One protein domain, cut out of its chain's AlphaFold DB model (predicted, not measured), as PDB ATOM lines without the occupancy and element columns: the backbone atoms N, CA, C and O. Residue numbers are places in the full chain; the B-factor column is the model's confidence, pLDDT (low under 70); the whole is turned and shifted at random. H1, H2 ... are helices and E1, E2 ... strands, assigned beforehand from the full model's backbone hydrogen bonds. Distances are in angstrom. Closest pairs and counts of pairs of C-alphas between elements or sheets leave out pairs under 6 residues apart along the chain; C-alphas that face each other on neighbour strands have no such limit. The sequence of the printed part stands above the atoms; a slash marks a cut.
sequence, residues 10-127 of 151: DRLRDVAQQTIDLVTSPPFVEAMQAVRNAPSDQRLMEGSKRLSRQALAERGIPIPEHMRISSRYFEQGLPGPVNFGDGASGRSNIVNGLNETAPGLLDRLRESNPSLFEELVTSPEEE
ATOM      1  N   ASP A  10     -23.208 -16.111 -25.175       82.31
ATOM      2  CA  ASP A  10     -23.742 -14.754 -25.209       82.31
ATOM      3  C   ASP A  10     -22.902 -13.853 -24.302       82.31
ATOM      4  O   ASP A  10     -22.426 -12.816 -24.758       82.31
ATOM      5  N   ARG A  11     -22.528 -14.340 -23.112       76.69
ATOM      6  CA  ARG A  11     -21.544 -13.661 -22.255       76.69
ATOM      7  C   ARG A  11     -20.215 -13.399 -22.973       76.69
ATOM      8  O   ARG A  11     -19.649 -12.317 -22.846       76.69
ATOM      9  N   LEU A  12     -19.688 -14.375 -23.714       76.88
ATOM     10  CA  LEU A  12     -18.426 -14.209 -24.447       76.88
ATOM     11  C   LEU A  12     -18.535 -13.176 -25.567       76.88
ATOM     12  O   LEU A  12     -17.599 -12.406 -25.776       76.88
ATOM     13  N   ARG A  13     -19.668 -13.150 -26.274       82.06
ATOM     14  CA  ARG A  13     -19.936 -12.130 -27.289       82.06
ATOM     15  C   ARG A  13     -19.971 -10.738 -26.663       82.06
ATOM     16  O   ARG A  13     -19.357  -9.833 -27.216       82.06
ATOM     17  N   ASP A  14     -20.622 -10.588 -25.515       82.38
ATOM     18  CA  ASP A  14     -20.740  -9.301 -24.831       82.38
ATOM     19  C   ASP A  14     -19.379  -8.785 -24.352       82.38
ATOM     20  O   ASP A  14     -19.028  -7.635 -24.610       82.38
ATOM     21  N   VAL A  15     -18.560  -9.645 -23.735       77.44
ATOM     22  CA  VAL A  15     -17.193  -9.284 -23.317       77.44
ATOM     23  C   VAL A  15     -16.321  -8.922 -24.524       77.44
ATOM     24  O   VAL A  15     -15.555  -7.955 -24.472       77.44
ATOM     25  N   ALA A  16     -16.443  -9.663 -25.630       80.12
ATOM     26  CA  ALA A  16     -15.719  -9.357 -26.858       80.12
ATOM     27  C   ALA A  16     -16.138  -7.998 -27.436       80.12
ATOM     28  O   ALA A  16     -15.269  -7.202 -27.786       80.12
ATOM     29  N   GLN A  17     -17.440  -7.702 -27.481       84.12
ATOM     30  CA  GLN A  17     -17.943  -6.421 -27.974       84.12
ATOM     31  C   GLN A  17     -17.475  -5.259 -27.094       84.12
ATOM     32  O   GLN A  17     -16.947  -4.287 -27.617       84.12
ATOM     33  N   GLN A  18     -17.554  -5.395 -25.768       82.75
ATOM     34  CA  GLN A  18     -17.043  -4.385 -24.836       82.75
ATOM     35  C   GLN A  18     -15.541  -4.142 -25.011       82.75
ATOM     36  O   GLN A  18     -15.082  -3.002 -24.958       82.75
ATOM     37  N   THR A  19     -14.767  -5.204 -25.252       79.81
ATOM     38  CA  THR A  19     -13.331  -5.078 -25.523       79.81
ATOM     39  C   THR A  19     -13.092  -4.335 -26.835       79.81
ATOM     40  O   THR A  19     -12.257  -3.436 -26.872       79.81
ATOM     41  N   ILE A  20     -13.833  -4.671 -27.898       83.88
ATOM     42  CA  ILE A  20     -13.758  -3.984 -29.196       83.88
ATOM     43  C   ILE A  20     -14.085  -2.501 -29.021       83.88
ATOM     44  O   ILE A  20     -13.294  -1.660 -29.443       83.88
ATOM     45  N   ASP A  21     -15.196  -2.174 -28.368       84.56
ATOM     46  CA  ASP A  21     -15.642  -0.795 -28.164       84.56
ATOM     47  C   ASP A  21     -14.597   0.013 -27.384       84.56
ATOM     48  O   ASP A  21     -14.280   1.144 -27.746       84.56
ATOM     49  N   LEU A  22     -13.987  -0.593 -26.361       84.44
ATOM     50  CA  LEU A  22     -12.912   0.016 -25.587       84.44
ATOM     51  C   LEU A  22     -11.678   0.295 -26.452       84.44
ATOM     52  O   LEU A  22     -11.240   1.446 -26.527       84.44
ATOM     53  N   VAL A  23     -11.121  -0.725 -27.119       82.00
ATOM     54  CA  VAL A  23      -9.837  -0.598 -27.841       82.00
ATOM     55  C   VAL A  23      -9.952   0.160 -29.161       82.00
ATOM     56  O   VAL A  23      -8.943   0.623 -29.693       82.00
ATOM     57  N   THR A  24     -11.168   0.302 -29.692       86.44
ATOM     58  CA  THR A  24     -11.453   1.095 -30.896       86.44
ATOM     59  C   THR A  24     -12.017   2.481 -30.591       86.44
ATOM     60  O   THR A  24     -12.171   3.284 -31.513       86.44
ATOM     61  N   SER A  25     -12.284   2.807 -29.320       88.19
ATOM     62  CA  SER A  25     -12.760   4.140 -28.948       88.19
ATOM     63  C   SER A  25     -11.738   5.227 -29.333       88.19
ATOM     64  O   SER A  25     -10.534   5.045 -29.109       88.19
ATOM     65  N   PRO A  26     -12.180   6.384 -29.871       91.44
ATOM     66  CA  PRO A  26     -11.289   7.504 -30.179       91.44
ATOM     67  C   PRO A  26     -10.334   7.892 -29.033       91.44
ATOM     68  O   PRO A  26      -9.128   7.930 -29.281       91.44
ATOM     69  N   PRO A  27     -10.790   8.078 -27.773       89.31
ATOM     70  CA  PRO A  27      -9.887   8.429 -26.672       89.31
ATOM     71  C   PRO A  27      -8.827   7.359 -26.369       89.31
ATOM     72  O   PRO A  27      -7.706   7.703 -25.982       89.31
ATOM     73  N   PHE A  28      -9.136   6.069 -26.548       86.31
ATOM     74  CA  PHE A  28      -8.152   4.998 -26.363       86.31
ATOM     75  C   PHE A  28      -7.099   5.018 -27.476       86.31
ATOM     76  O   PHE A  28      -5.897   4.972 -27.205       86.31
ATOM     77  N   VAL A  29      -7.536   5.151 -28.731       86.75
ATOM     78  CA  VAL A  29      -6.637   5.242 -29.891       86.75
ATOM     79  C   VAL A  29      -5.721   6.464 -29.779       86.75
ATOM     80  O   VAL A  29      -4.517   6.346 -30.014       86.75
ATOM     81  N   GLU A  30      -6.245   7.616 -29.365       89.50
ATOM     82  CA  GLU A  30      -5.461   8.834 -29.129       89.50
ATOM     83  C   GLU A  30      -4.419   8.649 -28.020       89.50
ATOM     84  O   GLU A  30      -3.258   9.037 -28.184       89.50
ATOM     85  N   ALA A  31      -4.798   8.012 -26.907       86.75
ATOM     86  CA  ALA A  31      -3.876   7.698 -25.819       86.75
ATOM     87  C   ALA A  31      -2.713   6.826 -26.312       86.75
ATOM     88  O   ALA A  31      -1.548   7.140 -26.062       86.75
ATOM     89  N   MET A  32      -3.028   5.783 -27.080       83.69
ATOM     90  CA  MET A  32      -2.047   4.876 -27.670       83.69
ATOM     91  C   MET A  32      -1.118   5.567 -28.670       83.69
ATOM     92  O   MET A  32       0.096   5.350 -28.657       83.69
ATOM     93  N   GLN A  33      -1.666   6.426 -29.530       85.88
ATOM     94  CA  GLN A  33      -0.877   7.195 -30.489       85.88
ATOM     95  C   GLN A  33       0.069   8.173 -29.791       85.88
ATOM     96  O   GLN A  33       1.215   8.299 -30.218       85.88
ATOM     97  N   ALA A  34      -0.369   8.823 -28.711       88.06
ATOM     98  CA  ALA A  34       0.472   9.737 -27.948       88.06
ATOM     99  C   ALA A  34       1.682   9.023 -27.326       88.06
ATOM    100  O   ALA A  34       2.801   9.511 -27.454       88.06
ATOM    101  N   VAL A  35       1.481   7.835 -26.743       85.25
ATOM    102  CA  VAL A  35       2.583   7.013 -26.212       85.25
ATOM    103  C   VAL A  35       3.535   6.588 -27.330       85.25
ATOM    104  O   VAL A  35       4.744   6.741 -27.206       85.25
ATOM    105  N   ARG A  36       3.007   6.101 -28.460       81.56
ATOM    106  CA  ARG A  36       3.830   5.660 -29.598       81.56
ATOM    107  C   ARG A  36       4.675   6.792 -30.192       81.56
ATOM    108  O   ARG A  36       5.824   6.569 -30.575       81.56
ATOM    109  N   ASN A  37       4.091   7.982 -30.309       85.62
ATOM    110  CA  ASN A  37       4.719   9.133 -30.951       85.62
ATOM    111  C   ASN A  37       5.656   9.906 -30.008       85.62
ATOM    112  O   ASN A  37       6.390  10.774 -30.479       85.62
ATOM    113  N   ALA A  38       5.649   9.611 -28.704       84.56
ATOM    114  CA  ALA A  38       6.580  10.210 -27.759       84.56
ATOM    115  C   ALA A  38       8.033   9.767 -28.040       84.56
ATOM    116  O   ALA A  38       8.252   8.650 -28.538       84.56
ATOM    117  N   PRO A  39       9.030  10.616 -27.718       83.25
ATOM    118  CA  PRO A  39      10.442  10.230 -27.693       83.25
ATOM    119  C   PRO A  39      10.652   8.952 -26.873       83.25
ATOM    120  O   PRO A  39      10.000   8.791 -25.845       83.25
ATOM    121  N   SER A  40      11.534   8.043 -27.306       73.00
ATOM    122  CA  SER A  40      11.754   6.726 -26.661       73.00
ATOM    123  C   SER A  40      12.144   6.817 -25.182       73.00
ATOM    124  O   SER A  40      11.953   5.886 -24.405       73.00
ATOM    125  N   ASP A  41      12.693   7.951 -24.765       73.12
ATOM    126  CA  ASP A  41      13.017   8.284 -23.383       73.12
ATOM    127  C   ASP A  41      11.867   8.840 -22.550       73.12
ATOM    128  O   ASP A  41      12.014   8.995 -21.349       73.12
ATOM    129  N   GLN A  42      10.713   9.074 -23.163       77.81
ATOM    130  CA  GLN A  42       9.517   9.602 -22.507       77.81
ATOM    131  C   GLN A  42       8.323   8.650 -22.622       77.81
ATOM    132  O   GLN A  42       7.286   8.876 -21.998       77.81
ATOM    133  N   ARG A  43       8.437   7.569 -23.406       78.12
ATOM    134  CA  ARG A  43       7.329   6.630 -23.646       78.12
ATOM    135  C   ARG A  43       6.846   5.939 -22.382       78.12
ATOM    136  O   ARG A  43       5.649   5.698 -22.267       78.12
ATOM    137  N   LEU A  44       7.737   5.656 -21.431       75.50
ATOM    138  CA  LEU A  44       7.358   5.054 -20.150       75.50
ATOM    139  C   LEU A  44       6.502   6.013 -19.319       75.50
ATOM    140  O   LEU A  44       5.413   5.646 -18.872       75.50
ATOM    141  N   MET A  45       6.960   7.257 -19.177       78.75
ATOM    142  CA  MET A  45       6.221   8.320 -18.501       78.75
ATOM    143  C   MET A  45       4.860   8.569 -19.169       78.75
ATOM    144  O   MET A  45       3.835   8.626 -18.487       78.75
ATOM    145  N   GLU A  46       4.826   8.686 -20.499       83.75
ATOM    146  CA  GLU A  46       3.584   8.892 -21.249       83.75
ATOM    147  C   GLU A  46       2.659   7.671 -21.156       83.75
ATOM    148  O   GLU A  46       1.450   7.837 -21.015       83.75
ATOM    149  N   GLY A  47       3.203   6.452 -21.171       82.25
ATOM    150  CA  GLY A  47       2.460   5.208 -20.969       82.25
ATOM    151  C   GLY A  47       1.743   5.194 -19.626       82.25
ATOM    152  O   GLY A  47       0.519   5.075 -19.581       82.25
ATOM    153  N   SER A  48       2.483   5.424 -18.543       79.06
ATOM    154  CA  SER A  48       1.929   5.487 -17.187       79.06
ATOM    155  C   SER A  48       0.878   6.596 -17.031       79.06
ATOM    156  O   SER A  48      -0.210   6.359 -16.509       79.06
ATOM    157  N   LYS A  49       1.144   7.790 -17.572       83.25
ATOM    158  CA  LYS A  49       0.220   8.936 -17.524       83.25
ATOM    159  C   LYS A  49      -1.077   8.704 -18.300       83.25
ATOM    160  O   LYS A  49      -2.083   9.363 -18.039       83.25
ATOM    161  N   ARG A  50      -1.054   7.863 -19.337       85.31
ATOM    162  CA  ARG A  50      -2.157   7.770 -20.304       85.31
ATOM    163  C   ARG A  50      -2.912   6.460 -20.288       85.31
ATOM    164  O   ARG A  50      -4.063   6.490 -20.710       85.31
ATOM    165  N   LEU A  51      -2.285   5.364 -19.889       82.62
ATOM    166  CA  LEU A  51      -2.819   4.016 -20.072       82.62
ATOM    167  C   LEU A  51      -3.199   3.333 -18.752       82.62
ATOM    168  O   LEU A  51      -3.577   2.159 -18.780       82.62
ATOM    169  N   SER A  52      -3.126   4.055 -17.627       77.81
ATOM    170  CA  SER A  52      -3.704   3.617 -16.354       77.81
ATOM    171  C   SER A  52      -5.234   3.602 -16.434       77.81
ATOM    172  O   SER A  52      -5.836   4.387 -17.172       77.81
ATOM    173  N   ARG A  53      -5.893   2.727 -15.662       77.00
ATOM    174  CA  ARG A  53      -7.364   2.624 -15.663       77.00
ATOM    175  C   ARG A  53      -8.025   3.960 -15.341       77.00
ATOM    176  O   ARG A  53      -8.969   4.347 -16.024       77.00
ATOM    177  N   GLN A  54      -7.502   4.672 -14.344       79.50
ATOM    178  CA  GLN A  54      -7.996   5.992 -13.968       79.50
ATOM    179  C   GLN A  54      -7.870   6.991 -15.126       79.50
ATOM    180  O   GLN A  54      -8.865   7.606 -15.498       79.50
ATOM    181  N   ALA A  55      -6.694   7.106 -15.753       82.56
ATOM    182  CA  ALA A  55      -6.482   8.044 -16.857       82.56
ATOM    183  C   ALA A  55      -7.356   7.722 -18.080       82.56
ATOM    184  O   ALA A  55      -7.771   8.623 -18.813       82.56
ATOM    185  N   LEU A  56      -7.633   6.438 -18.318       83.44
ATOM    186  CA  LEU A  56      -8.539   5.999 -19.373       83.44
ATOM    187  C   LEU A  56     -10.003   6.339 -19.024       83.44
ATOM    188  O   LEU A  56     -10.720   6.878 -19.869       83.44
ATOM    189  N   ALA A  57     -10.435   6.108 -17.781       83.00
ATOM    190  CA  ALA A  57     -11.782   6.441 -17.308       83.00
ATOM    191  C   ALA A  57     -12.058   7.956 -17.331       83.00
ATOM    192  O   ALA A  57     -13.108   8.386 -17.801       83.00
ATOM    193  N   GLU A  58     -11.093   8.779 -16.908       86.44
ATOM    194  CA  GLU A  58     -11.177  10.250 -16.947       86.44
ATOM    195  C   GLU A  58     -11.337  10.803 -18.374       86.44
ATOM    196  O   GLU A  58     -11.864  11.897 -18.564       86.44
ATOM    197  N   ARG A  59     -10.932  10.036 -19.394       84.94
ATOM    198  CA  ARG A  59     -11.118  10.367 -20.819       84.94
ATOM    199  C   ARG A  59     -12.450   9.892 -21.394       84.94
ATOM    200  O   ARG A  59     -12.661   9.993 -22.600       84.94
ATOM    201  N   GLY A  60     -13.335   9.361 -20.554       81.75
ATOM    202  CA  GLY A  60     -14.637   8.852 -20.971       81.75
ATOM    203  C   GLY A  60     -14.567   7.511 -21.702       81.75
ATOM    204  O   GLY A  60     -15.509   7.169 -22.414       81.75
ATOM    205  N   ILE A  61     -13.476   6.749 -21.554       82.00
ATOM    206  CA  ILE A  61     -13.414   5.384 -22.088       82.00
ATOM    207  C   ILE A  61     -14.363   4.512 -21.255       82.00
ATOM    208  O   ILE A  61     -14.246   4.503 -20.025       82.00
ATOM    209  N   PRO A  62     -15.299   3.777 -21.880       72.69
ATOM    210  CA  PRO A  62     -16.288   2.977 -21.168       72.69
ATOM    211  C   PRO A  62     -15.649   1.678 -20.665       72.69
ATOM    212  O   PRO A  62     -15.837   0.621 -21.257       72.69
ATOM    213  N   ILE A  63     -14.853   1.757 -19.596       76.88
ATOM    214  CA  ILE A  63     -14.202   0.589 -18.988       76.88
ATOM    215  C   ILE A  63     -15.249  -0.194 -18.187       76.88
ATOM    216  O   ILE A  63     -15.721   0.323 -17.169       76.88
ATOM    217  N   PRO A  64     -15.614  -1.429 -18.583       73.44
ATOM    218  CA  PRO A  64     -16.555  -2.230 -17.810       73.44
ATOM    219  C   PRO A  64     -16.015  -2.506 -16.402       73.44
ATOM    220  O   PRO A  64     -14.822  -2.744 -16.219       73.44
ATOM    221  N   GLU A  65     -16.889  -2.499 -15.395       69.75
ATOM    222  CA  GLU A  65     -16.500  -2.656 -13.982       69.75
ATOM    223  C   GLU A  65     -15.689  -3.940 -13.741       69.75
ATOM    224  O   GLU A  65     -14.634  -3.912 -13.105       69.75
ATOM    225  N   HIS A  66     -16.132  -5.032 -14.362       66.31
ATOM    226  CA  HIS A  66     -15.538  -6.363 -14.279       66.31
ATOM    227  C   HIS A  66     -14.337  -6.574 -15.215       66.31
ATOM    228  O   HIS A  66     -13.797  -7.678 -15.263       66.31
ATOM    229  N   MET A  67     -13.936  -5.558 -15.983       68.31
ATOM    230  CA  MET A  67     -12.843  -5.653 -16.944       68.31
ATOM    231  C   MET A  67     -11.560  -5.053 -16.371       68.31
ATOM    232  O   MET A  67     -11.486  -3.875 -16.016       68.31
ATOM    233  N   ARG A  68     -10.515  -5.872 -16.337       66.88
ATOM    234  CA  ARG A  68      -9.131  -5.443 -16.157       66.88
ATOM    235  C   ARG A  68      -8.556  -5.019 -17.495       66.88
ATOM    236  O   ARG A  68      -8.662  -5.783 -18.445       66.88
ATOM    237  N   ILE A  69      -7.861  -3.886 -17.546       63.81
ATOM    238  CA  ILE A  69      -7.016  -3.524 -18.689       63.81
ATOM    239  C   ILE A  69      -5.566  -3.788 -18.294       63.81
ATOM    240  O   ILE A  69      -5.044  -3.120 -17.406       63.81
ATOM    241  N   SER A  70      -4.905  -4.747 -18.942       62.75
ATOM    242  CA  SER A  70      -3.452  -4.906 -18.852       62.75
ATOM    243  C   SER A  70      -2.799  -4.209 -20.042       62.75
ATOM    244  O   SER A  70      -2.648  -4.805 -21.109       62.75
ATOM    245  N   SER A  71      -2.451  -2.939 -19.870       62.91
ATOM    246  CA  SER A  71      -1.732  -2.146 -20.867       62.91
ATOM    247  C   SER A  71      -0.249  -2.520 -20.832       62.91
ATOM    248  O   SER A  71       0.495  -1.982 -20.021       62.91
ATOM    249  N   ARG A  72       0.196  -3.466 -21.662       67.25
ATOM    250  CA  ARG A  72       1.598  -3.904 -21.724       67.25
ATOM    251  C   ARG A  72       2.344  -3.206 -22.846       67.25
ATOM    252  O   ARG A  72       1.925  -3.261 -24.000       67.25
ATOM    253  N   TYR A  73       3.471  -2.601 -22.512       66.31
ATOM    254  CA  TYR A  73       4.343  -1.910 -23.446       66.31
ATOM    255  C   TYR A  73       5.580  -2.737 -23.775       66.31
ATOM    256  O   TYR A  73       6.213  -3.303 -22.884       66.31
ATOM    257  N   PHE A  74       5.908  -2.795 -25.064       64.88
ATOM    258  CA  PHE A  74       7.033  -3.542 -25.609       64.88
ATOM    259  C   PHE A  74       7.927  -2.572 -26.384       64.88
ATOM    260  O   PHE A  74       7.497  -1.969 -27.368       64.88
ATOM    261  N   GLU A  75       9.183  -2.438 -25.968       65.44
ATOM    262  CA  GLU A  75      10.176  -1.611 -26.653       65.44
ATOM    263  C   GLU A  75      11.509  -2.343 -26.741       65.44
ATOM    264  O   GLU A  75      11.889  -3.089 -25.837       65.44
ATOM    265  N   GLN A  76      12.232  -2.130 -27.842       59.53
ATOM    266  CA  GLN A  76      13.607  -2.606 -27.947       59.53
ATOM    267  C   GLN A  76      14.479  -1.898 -26.904       59.53
ATOM    268  O   GLN A  76      14.476  -0.674 -26.822       59.53
ATOM    269  N   GLY A  77      15.234  -2.675 -26.127       61.66
ATOM    270  CA  GLY A  77      16.054  -2.165 -25.023       61.66
ATOM    271  C   GLY A  77      15.387  -2.260 -23.650       61.66
ATOM    272  O   GLY A  77      16.037  -1.955 -22.655       61.66
ATOM    273  N   LEU A  78      14.132  -2.720 -23.576       64.56
ATOM    274  CA  LEU A  78      13.524  -3.147 -22.320       64.56
ATOM    275  C   LEU A  78      13.771  -4.649 -22.089       64.56
ATOM    276  O   LEU A  78      13.751  -5.427 -23.045       64.56
ATOM    277  N   PRO A  79      13.967  -5.068 -20.831       63.56
ATOM    278  CA  PRO A  79      14.225  -6.465 -20.471       63.56
ATOM    279  C   PRO A  79      12.987  -7.366 -20.590       63.56
ATOM    280  O   PRO A  79      13.093  -8.587 -20.664       63.56
ATOM    281  N   GLY A  80      11.799  -6.764 -20.645       67.25
ATOM    282  CA  GLY A  80      10.519  -7.449 -20.764       67.25
ATOM    283  C   GLY A  80       9.367  -6.458 -20.950       67.25
ATOM    284  O   GLY A  80       9.596  -5.245 -21.003       67.25
ATOM    285  N   PRO A  81       8.123  -6.952 -21.078       67.19
ATOM    286  CA  PRO A  81       6.958  -6.087 -21.181       67.19
ATOM    287  C   PRO A  81       6.728  -5.315 -19.882       67.19
ATOM    288  O   PRO A  81       6.606  -5.910 -18.816       67.19
ATOM    289  N   VAL A  82       6.570  -3.998 -19.988       71.38
ATOM    290  CA  VAL A  82       6.193  -3.153 -18.848       71.38
ATOM    291  C   VAL A  82       4.674  -3.114 -18.758       71.38
ATOM    292  O   VAL A  82       4.007  -2.779 -19.737       71.38
ATOM    293  N   ASN A  83       4.108  -3.463 -17.604       72.56
ATOM    294  CA  ASN A  83       2.665  -3.410 -17.387       72.56
ATOM    295  C   ASN A  83       2.262  -2.051 -16.795       72.56
ATOM    296  O   ASN A  83       2.741  -1.668 -15.734       72.56
ATOM    297  N   PHE A  84       1.357  -1.342 -17.465       71.75
ATOM    298  CA  PHE A  84       0.729  -0.095 -17.009       71.75
ATOM    299  C   PHE A  84      -0.705  -0.298 -16.503       71.75
ATOM    300  O   PHE A  84      -1.325   0.645 -16.016       71.75
ATOM    301  N   GLY A  85      -1.241  -1.514 -16.623       66.31
ATOM    302  CA  GLY A  85      -2.558  -1.870 -16.106       66.31
ATOM    303  C   GLY A  85      -2.579  -2.087 -14.594       66.31
ATOM    304  O   GLY A  85      -1.535  -2.328 -13.985       66.31
ATOM    305  N   ASP A  86      -3.774  -2.060 -14.006       62.47
ATOM    306  CA  ASP A  86      -3.959  -2.343 -12.578       62.47
ATOM    307  C   ASP A  86      -3.495  -3.768 -12.232       62.47
ATOM    308  O   ASP A  86      -3.594  -4.703 -13.047       62.47
ATOM    309  N   GLY A  87      -2.993  -3.941 -11.008       58.97
ATOM    310  CA  GLY A  87      -2.692  -5.253 -10.434       58.97
ATOM    311  C   GLY A  87      -3.959  -6.091 -10.226       58.97
ATOM    312  O   GLY A  87      -5.086  -5.594 -10.301       58.97
ATOM    313  N   ALA A  88      -3.810  -7.385  -9.931       53.50
ATOM    314  CA  ALA A  88      -4.955  -8.269  -9.656       53.50
ATOM    315  C   ALA A  88      -5.830  -7.774  -8.479       53.50
ATOM    316  O   ALA A  88      -7.022  -8.049  -8.424       53.50
ATOM    317  N   SER A  89      -5.261  -6.964  -7.585       57.91
ATOM    318  CA  SER A  89      -5.942  -6.368  -6.431       57.91
ATOM    319  C   SER A  89      -6.646  -5.030  -6.714       57.91
ATOM    320  O   SER A  89      -7.124  -4.393  -5.776       57.91
ATOM    321  N   GLY A  90      -6.665  -4.556  -7.968       56.59
ATOM    322  CA  GLY A  90      -7.181  -3.225  -8.323       56.59
ATOM    323  C   GLY A  90      -6.305  -2.066  -7.830       56.59
ATOM    324  O   GLY A  90      -6.700  -0.907  -7.922       56.59
ATOM    325  N   ARG A  91      -5.116  -2.361  -7.290       60.47
ATOM    326  CA  ARG A  91      -4.126  -1.353  -6.902       60.47
ATOM    327  C   ARG A  91      -3.358  -0.870  -8.131       60.47
ATOM    328  O   ARG A  91      -3.063  -1.658  -9.035       60.47
ATOM    329  N   SER A  92      -3.008   0.416  -8.118       64.50
ATOM    330  CA  SER A  92      -2.059   0.992  -9.073       64.50
ATOM    331  C   SER A  92      -0.746   0.220  -8.975       64.50
ATOM    332  O   SER A  92      -0.246  -0.021  -7.873       64.50
ATOM    333  N   ASN A  93      -0.223  -0.227 -10.113       73.19
ATOM    334  CA  ASN A  93       1.035  -0.961 -10.128       73.19
ATOM    335  C   ASN A  93       2.205  -0.050  -9.699       73.19
ATOM    336  O   ASN A  93       2.115   1.179  -9.751       73.19
ATOM    337  N   ILE A  94       3.319  -0.659  -9.282       78.00
ATOM    338  CA  ILE A  94       4.491   0.066  -8.759       78.00
ATOM    339  C   ILE A  94       5.015   1.100  -9.767       78.00
ATOM    340  O   ILE A  94       5.394   2.201  -9.375       78.00
ATOM    341  N   VAL A  95       4.986   0.785 -11.064       79.69
ATOM    342  CA  VAL A  95       5.427   1.685 -12.142       79.69
ATOM    343  C   VAL A  95       4.582   2.963 -12.166       79.69
ATOM    344  O   VAL A  95       5.130   4.065 -12.196       79.69
ATOM    345  N   ASN A  96       3.258   2.835 -12.084       76.31
ATOM    346  CA  ASN A  96       2.334   3.963 -12.042       76.31
ATOM    347  C   ASN A  96       2.483   4.770 -10.750       76.31
ATOM    348  O   ASN A  96       2.644   5.987 -10.818       76.31
ATOM    349  N   GLY A  97       2.531   4.110  -9.589       79.75
ATOM    350  CA  GLY A  97       2.698   4.794  -8.303       79.75
ATOM    351  C   GLY A  97       4.016   5.576  -8.197       79.75
ATOM    352  O   GLY A  97       4.049   6.690  -7.665       79.75
ATOM    353  N   LEU A  98       5.108   5.036  -8.750       82.62
ATOM    354  CA  LEU A  98       6.394   5.734  -8.810       82.62
ATOM    355  C   LEU A  98       6.352   6.935  -9.748       82.62
ATOM    356  O   LEU A  98       6.908   7.979  -9.412       82.62
ATOM    357  N   ASN A  99       5.688   6.811 -10.897       81.00
ATOM    358  CA  ASN A  99       5.558   7.918 -11.835       81.00
ATOM    359  C   ASN A  99       4.662   9.044 -11.286       81.00
ATOM    360  O   ASN A  99       4.972  10.214 -11.489       81.00
ATOM    361  N   GLU A 100       3.598   8.710 -10.551       79.81
ATOM    362  CA  GLU A 100       2.746   9.684  -9.850       79.81
ATOM    363  C   GLU A 100       3.515  10.433  -8.752       79.81
ATOM    364  O   GLU A 100       3.417  11.655  -8.639       79.81
ATOM    365  N   THR A 101       4.305   9.709  -7.957       84.56
ATOM    366  CA  THR A 101       5.026  10.283  -6.809       84.56
ATOM    367  C   THR A 101       6.282  11.049  -7.233       84.56
ATOM    368  O   THR A 101       6.634  12.063  -6.630       84.56
ATOM    369  N   ALA A 102       6.982  10.568  -8.262       82.56
ATOM    370  CA  ALA A 102       8.245  11.126  -8.730       82.56
ATOM    371  C   ALA A 102       8.369  11.031 -10.266       82.56
ATOM    372  O   ALA A 102       9.083  10.161 -10.780       82.56
ATOM    373  N   PRO A 103       7.742  11.957 -11.017       82.88
ATOM    374  CA  PRO A 103       7.814  11.977 -12.475       82.88
ATOM    375  C   PRO A 103       9.257  11.943 -13.010       82.88
ATOM    376  O   PRO A 103      10.162  12.625 -12.506       82.88
ATOM    377  N   GLY A 104       9.487  11.110 -14.028       80.06
ATOM    378  CA  GLY A 104      10.800  10.906 -14.654       80.06
ATOM    379  C   GLY A 104      11.813  10.121 -13.808       80.06
ATOM    380  O   GLY A 104      12.963   9.976 -14.217       80.06
ATOM    381  N   LEU A 105      11.438   9.612 -12.624       85.50
ATOM    382  CA  LEU A 105      12.308   8.733 -11.830       85.50
ATOM    383  C   LEU A 105      12.657   7.455 -12.593       85.50
ATOM    384  O   LEU A 105      13.810   7.043 -12.568       85.50
ATOM    385  N   LEU A 106      11.677   6.850 -13.264       83.50
ATOM    386  CA  LEU A 106      11.873   5.617 -14.023       83.50
ATOM    387  C   LEU A 106      12.849   5.814 -15.187       83.50
ATOM    388  O   LEU A 106      13.708   4.964 -15.399       83.50
ATOM    389  N   ASP A 107      12.782   6.957 -15.873       81.75
ATOM    390  CA  ASP A 107      13.695   7.282 -16.973       81.75
ATOM    391  C   ASP A 107      15.120   7.495 -16.452       81.75
ATOM    392  O   ASP A 107      16.067   6.886 -16.956       81.75
ATOM    393  N   ARG A 108      15.270   8.252 -15.353       84.12
ATOM    394  CA  ARG A 108      16.563   8.401 -14.667       84.12
ATOM    395  C   ARG A 108      17.104   7.060 -14.175       84.12
ATOM    396  O   ARG A 108      18.307   6.824 -14.260       84.12
ATOM    397  N   LEU A 109      16.249   6.185 -13.645       84.69
ATOM    398  CA  LEU A 109      16.642   4.866 -13.148       84.69
ATOM    399  C   LEU A 109      17.121   3.972 -14.294       84.69
ATOM    400  O   LEU A 109      18.157   3.331 -14.169       84.69
ATOM    401  N   ARG A 110      16.419   3.994 -15.430       83.00
ATOM    402  CA  ARG A 110      16.809   3.283 -16.651       83.00
ATOM    403  C   ARG A 110      18.185   3.726 -17.160       83.00
ATOM    404  O   ARG A 110      18.964   2.885 -17.593       83.00
ATOM    405  N   GLU A 111      18.498   5.019 -17.089       84.00
ATOM    406  CA  GLU A 111      19.797   5.566 -17.516       84.00
ATOM    407  C   GLU A 111      20.932   5.293 -16.519       84.00
ATOM    408  O   GLU A 111      22.037   4.923 -16.910       84.00
ATOM    409  N   SER A 112      20.670   5.494 -15.226       89.31
ATOM    410  CA  SER A 112      21.691   5.449 -14.170       89.31
ATOM    411  C   SER A 112      21.927   4.057 -13.586       89.31
ATOM    412  O   SER A 112      23.025   3.781 -13.102       89.31
ATOM    413  N   ASN A 113      20.917   3.186 -13.601       89.75
ATOM    414  CA  ASN A 113      20.987   1.843 -13.034       89.75
ATOM    415  C   ASN A 113      20.042   0.867 -13.770       89.75
ATOM    416  O   ASN A 113      18.997   0.475 -13.236       89.75
ATOM    417  N   PRO A 114      20.401   0.461 -15.003       83.31
ATOM    418  CA  PRO A 114      19.527  -0.333 -15.863       83.31
ATOM    419  C   PRO A 114      19.143  -1.694 -15.263       83.31
ATOM    420  O   PRO A 114      18.025  -2.144 -15.482       83.31
ATOM    421  N   SER A 115      20.010  -2.319 -14.456       82.31
ATOM    422  CA  SER A 115      19.702  -3.593 -13.786       82.31
ATOM    423  C   SER A 115      18.643  -3.452 -12.691       82.31
ATOM    424  O   SER A 115      17.783  -4.315 -12.551       82.31
ATOM    425  N   LEU A 116      18.670  -2.353 -11.927       83.69
ATOM    426  CA  LEU A 116      17.644  -2.085 -10.915       83.69
ATOM    427  C   LEU A 116      16.316  -1.689 -11.568       83.69
ATOM    428  O   LEU A 116      15.248  -2.068 -11.095       83.69
ATOM    429  N   PHE A 117      16.380  -0.939 -12.672       84.00
ATOM    430  CA  PHE A 117      15.205  -0.672 -13.492       84.00
ATOM    431  C   PHE A 117      14.581  -1.980 -13.997       84.00
ATOM    432  O   PHE A 117      13.371  -2.155 -13.884       84.00
ATOM    433  N   GLU A 118      15.402  -2.902 -14.499       78.62
ATOM    434  CA  GLU A 118      14.968  -4.215 -14.969       78.62
ATOM    435  C   GLU A 118      14.254  -5.014 -13.884       78.62
ATOM    436  O   GLU A 118      13.115  -5.424 -14.097       78.62
ATOM    437  N   GLU A 119      14.861  -5.166 -12.708       80.62
ATOM    438  CA  GLU A 119      14.252  -5.863 -11.571       80.62
ATOM    439  C   GLU A 119      12.899  -5.248 -11.180       80.62
ATOM    440  O   GLU A 119      11.942  -5.962 -10.886       80.62
ATOM    441  N   LEU A 120      12.787  -3.920 -11.248       80.19
ATOM    442  CA  LEU A 120      11.580  -3.189 -10.881       80.19
ATOM    443  C   LEU A 120      10.433  -3.385 -11.878       80.19
ATOM    444  O   LEU A 120       9.285  -3.527 -11.462       80.19
ATOM    445  N   VAL A 121      10.722  -3.381 -13.183       74.88
ATOM    446  CA  VAL A 121       9.683  -3.524 -14.219       74.88
ATOM    447  C   VAL A 121       9.362  -4.974 -14.574       74.88
ATOM    448  O   VAL A 121       8.298  -5.230 -15.134       74.88
ATOM    449  N   THR A 122      10.258  -5.911 -14.256       68.56
ATOM    450  CA  THR A 122      10.048  -7.357 -14.444       68.56
ATOM    451  C   THR A 122       9.557  -8.063 -13.182       68.56
ATOM    452  O   THR A 122       9.200  -9.238 -13.262       68.56
ATOM    453  N   SER A 123       9.496  -7.368 -12.034       55.28
ATOM    454  CA  SER A 123       9.062  -7.969 -10.771       55.28
ATOM    455  C   SER A 123       7.669  -8.598 -10.912       55.28
ATOM    456  O   SER A 123       6.718  -7.925 -11.333       55.28
ATOM    457  N   PRO A 124       7.527  -9.893 -10.588       49.66
ATOM    458  CA  PRO A 124       6.321 -10.639 -10.867       49.66
ATOM    459  C   PRO A 124       5.236 -10.281  -9.850       49.66
ATOM    460  O   PRO A 124       5.160 -10.863  -8.774       49.66
ATOM    461  N   GLU A 125       4.272  -9.454 -10.246       50.62
ATOM    462  CA  GLU A 125       2.883  -9.688  -9.817       50.62
ATOM    463  C   GLU A 125       2.268 -10.856 -10.637       50.62
ATOM    464  O   GLU A 125       1.126 -10.788 -11.093       50.62
ATOM    465  N   GLU A 126       3.046 -11.919 -10.902       46.84
ATOM    466  CA  GLU A 126       2.682 -13.047 -11.778       46.84
ATOM    467  C   GLU A 126       1.917 -14.180 -11.083       46.84
ATOM    468  O   GLU A 126       1.602 -15.171 -11.740       46.84
ATOM    469  N   GLU A 127       1.536 -14.077  -9.809       43.03
ATOM    470  CA  GLU A 127       0.813 -15.201  -9.187       43.03
ATOM    471  C   GLU A 127      -0.631 -15.401  -9.690       43.03
ATOM    472  O   GLU A 127      -1.186 -16.476  -9.478       43.03
TER     473      GLU A 127
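AT A GLANCE: This is residues 10 to 127 of the 151 residues of an uncharacterized protein of Streptomyces sp. WAC05374 (UniProt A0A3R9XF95). An elongated assembly of short helices: the helical hairpin H2-H3 lies in the middle, H5 crosses H3, a second helical hairpin, H6-H7, makes one end of the length, and H1 makes the other. The single strand E1 runs lengthwise past H3 and H4, and a long loop after it folds back to pair briefly with its last residues. The printed part has 118 residues, with seven named helices and one named strand in the order H1 H2 H3 H4 E1 H5 H6 H7, and the class is mostly helix. The whole is compact, with a radius of gyration of the C-alphas of 14.8 A, and only just elongated, spanning 50 by 33 by 26 A.

HOW THE PARTS SIT: H1, residues 10 to 24, is the longest helix and touches no helix. It is close to but not clearly touching H2, residues 26 to 37, with the C-alphas of Leu 22 and Phe 28 closest at 6.9 A. H2, with residues 31 to 36 alone, touches H3, residues 43 to 51, at a shallow tilt of 8 degrees, opposite ways; this hairpin is closest at the C-alphas of Val 35 and Glu 46, 5.4 A apart. H4, residues 53 to 58, is close to but not clearly touching H3, with the C-alphas of Arg 50 and Leu 56 closest at 6.7 A. H5, residues 94 to 101, touches H3 about perpendicular at 90 degrees, with the C-alphas of Ser 48 and Asn 96 closest at 5.4 A. H6, residues 105 to 112, touches H3, with the C-alphas of Leu 44 and Asp 107 closest at 7.4 A. H6 also touches H7, residues 114 to 122, in a hairpin at a steep tilt of 41 degrees, with the C-alphas of Arg 110 and Phe 117 closest at 5.3 A. E1, residues 67 to 73, pairs with no named strand, but its residues 72 to 73 pair antiparallel with residues 82 to 83. In H1 to H7 every O i to N i+4 pair is within hydrogen-bond range.

IN THESE COORDINATES: H1 begins at C-alpha 10, (-23.742, -14.754, -25.209), and is 20.8 A long from first to last C-alpha. E1 is 18.8 A long and H2 16.1 A. C-alpha 43, where H3 begins, is at (7.329, 6.630, -23.646), and H7 ends at C-alpha 122, (10.048, -7.357, -14.444).

THE WHOLE: The C-alphas farthest apart, those of Asp 10 and Ser 112, are 50.9 A apart. The printed part has no cut. The link from E1 to H5, residues 74 to 93, is long. Residues 65 to 81, 85 to 92 and 122 to 127 have pLDDT under 70.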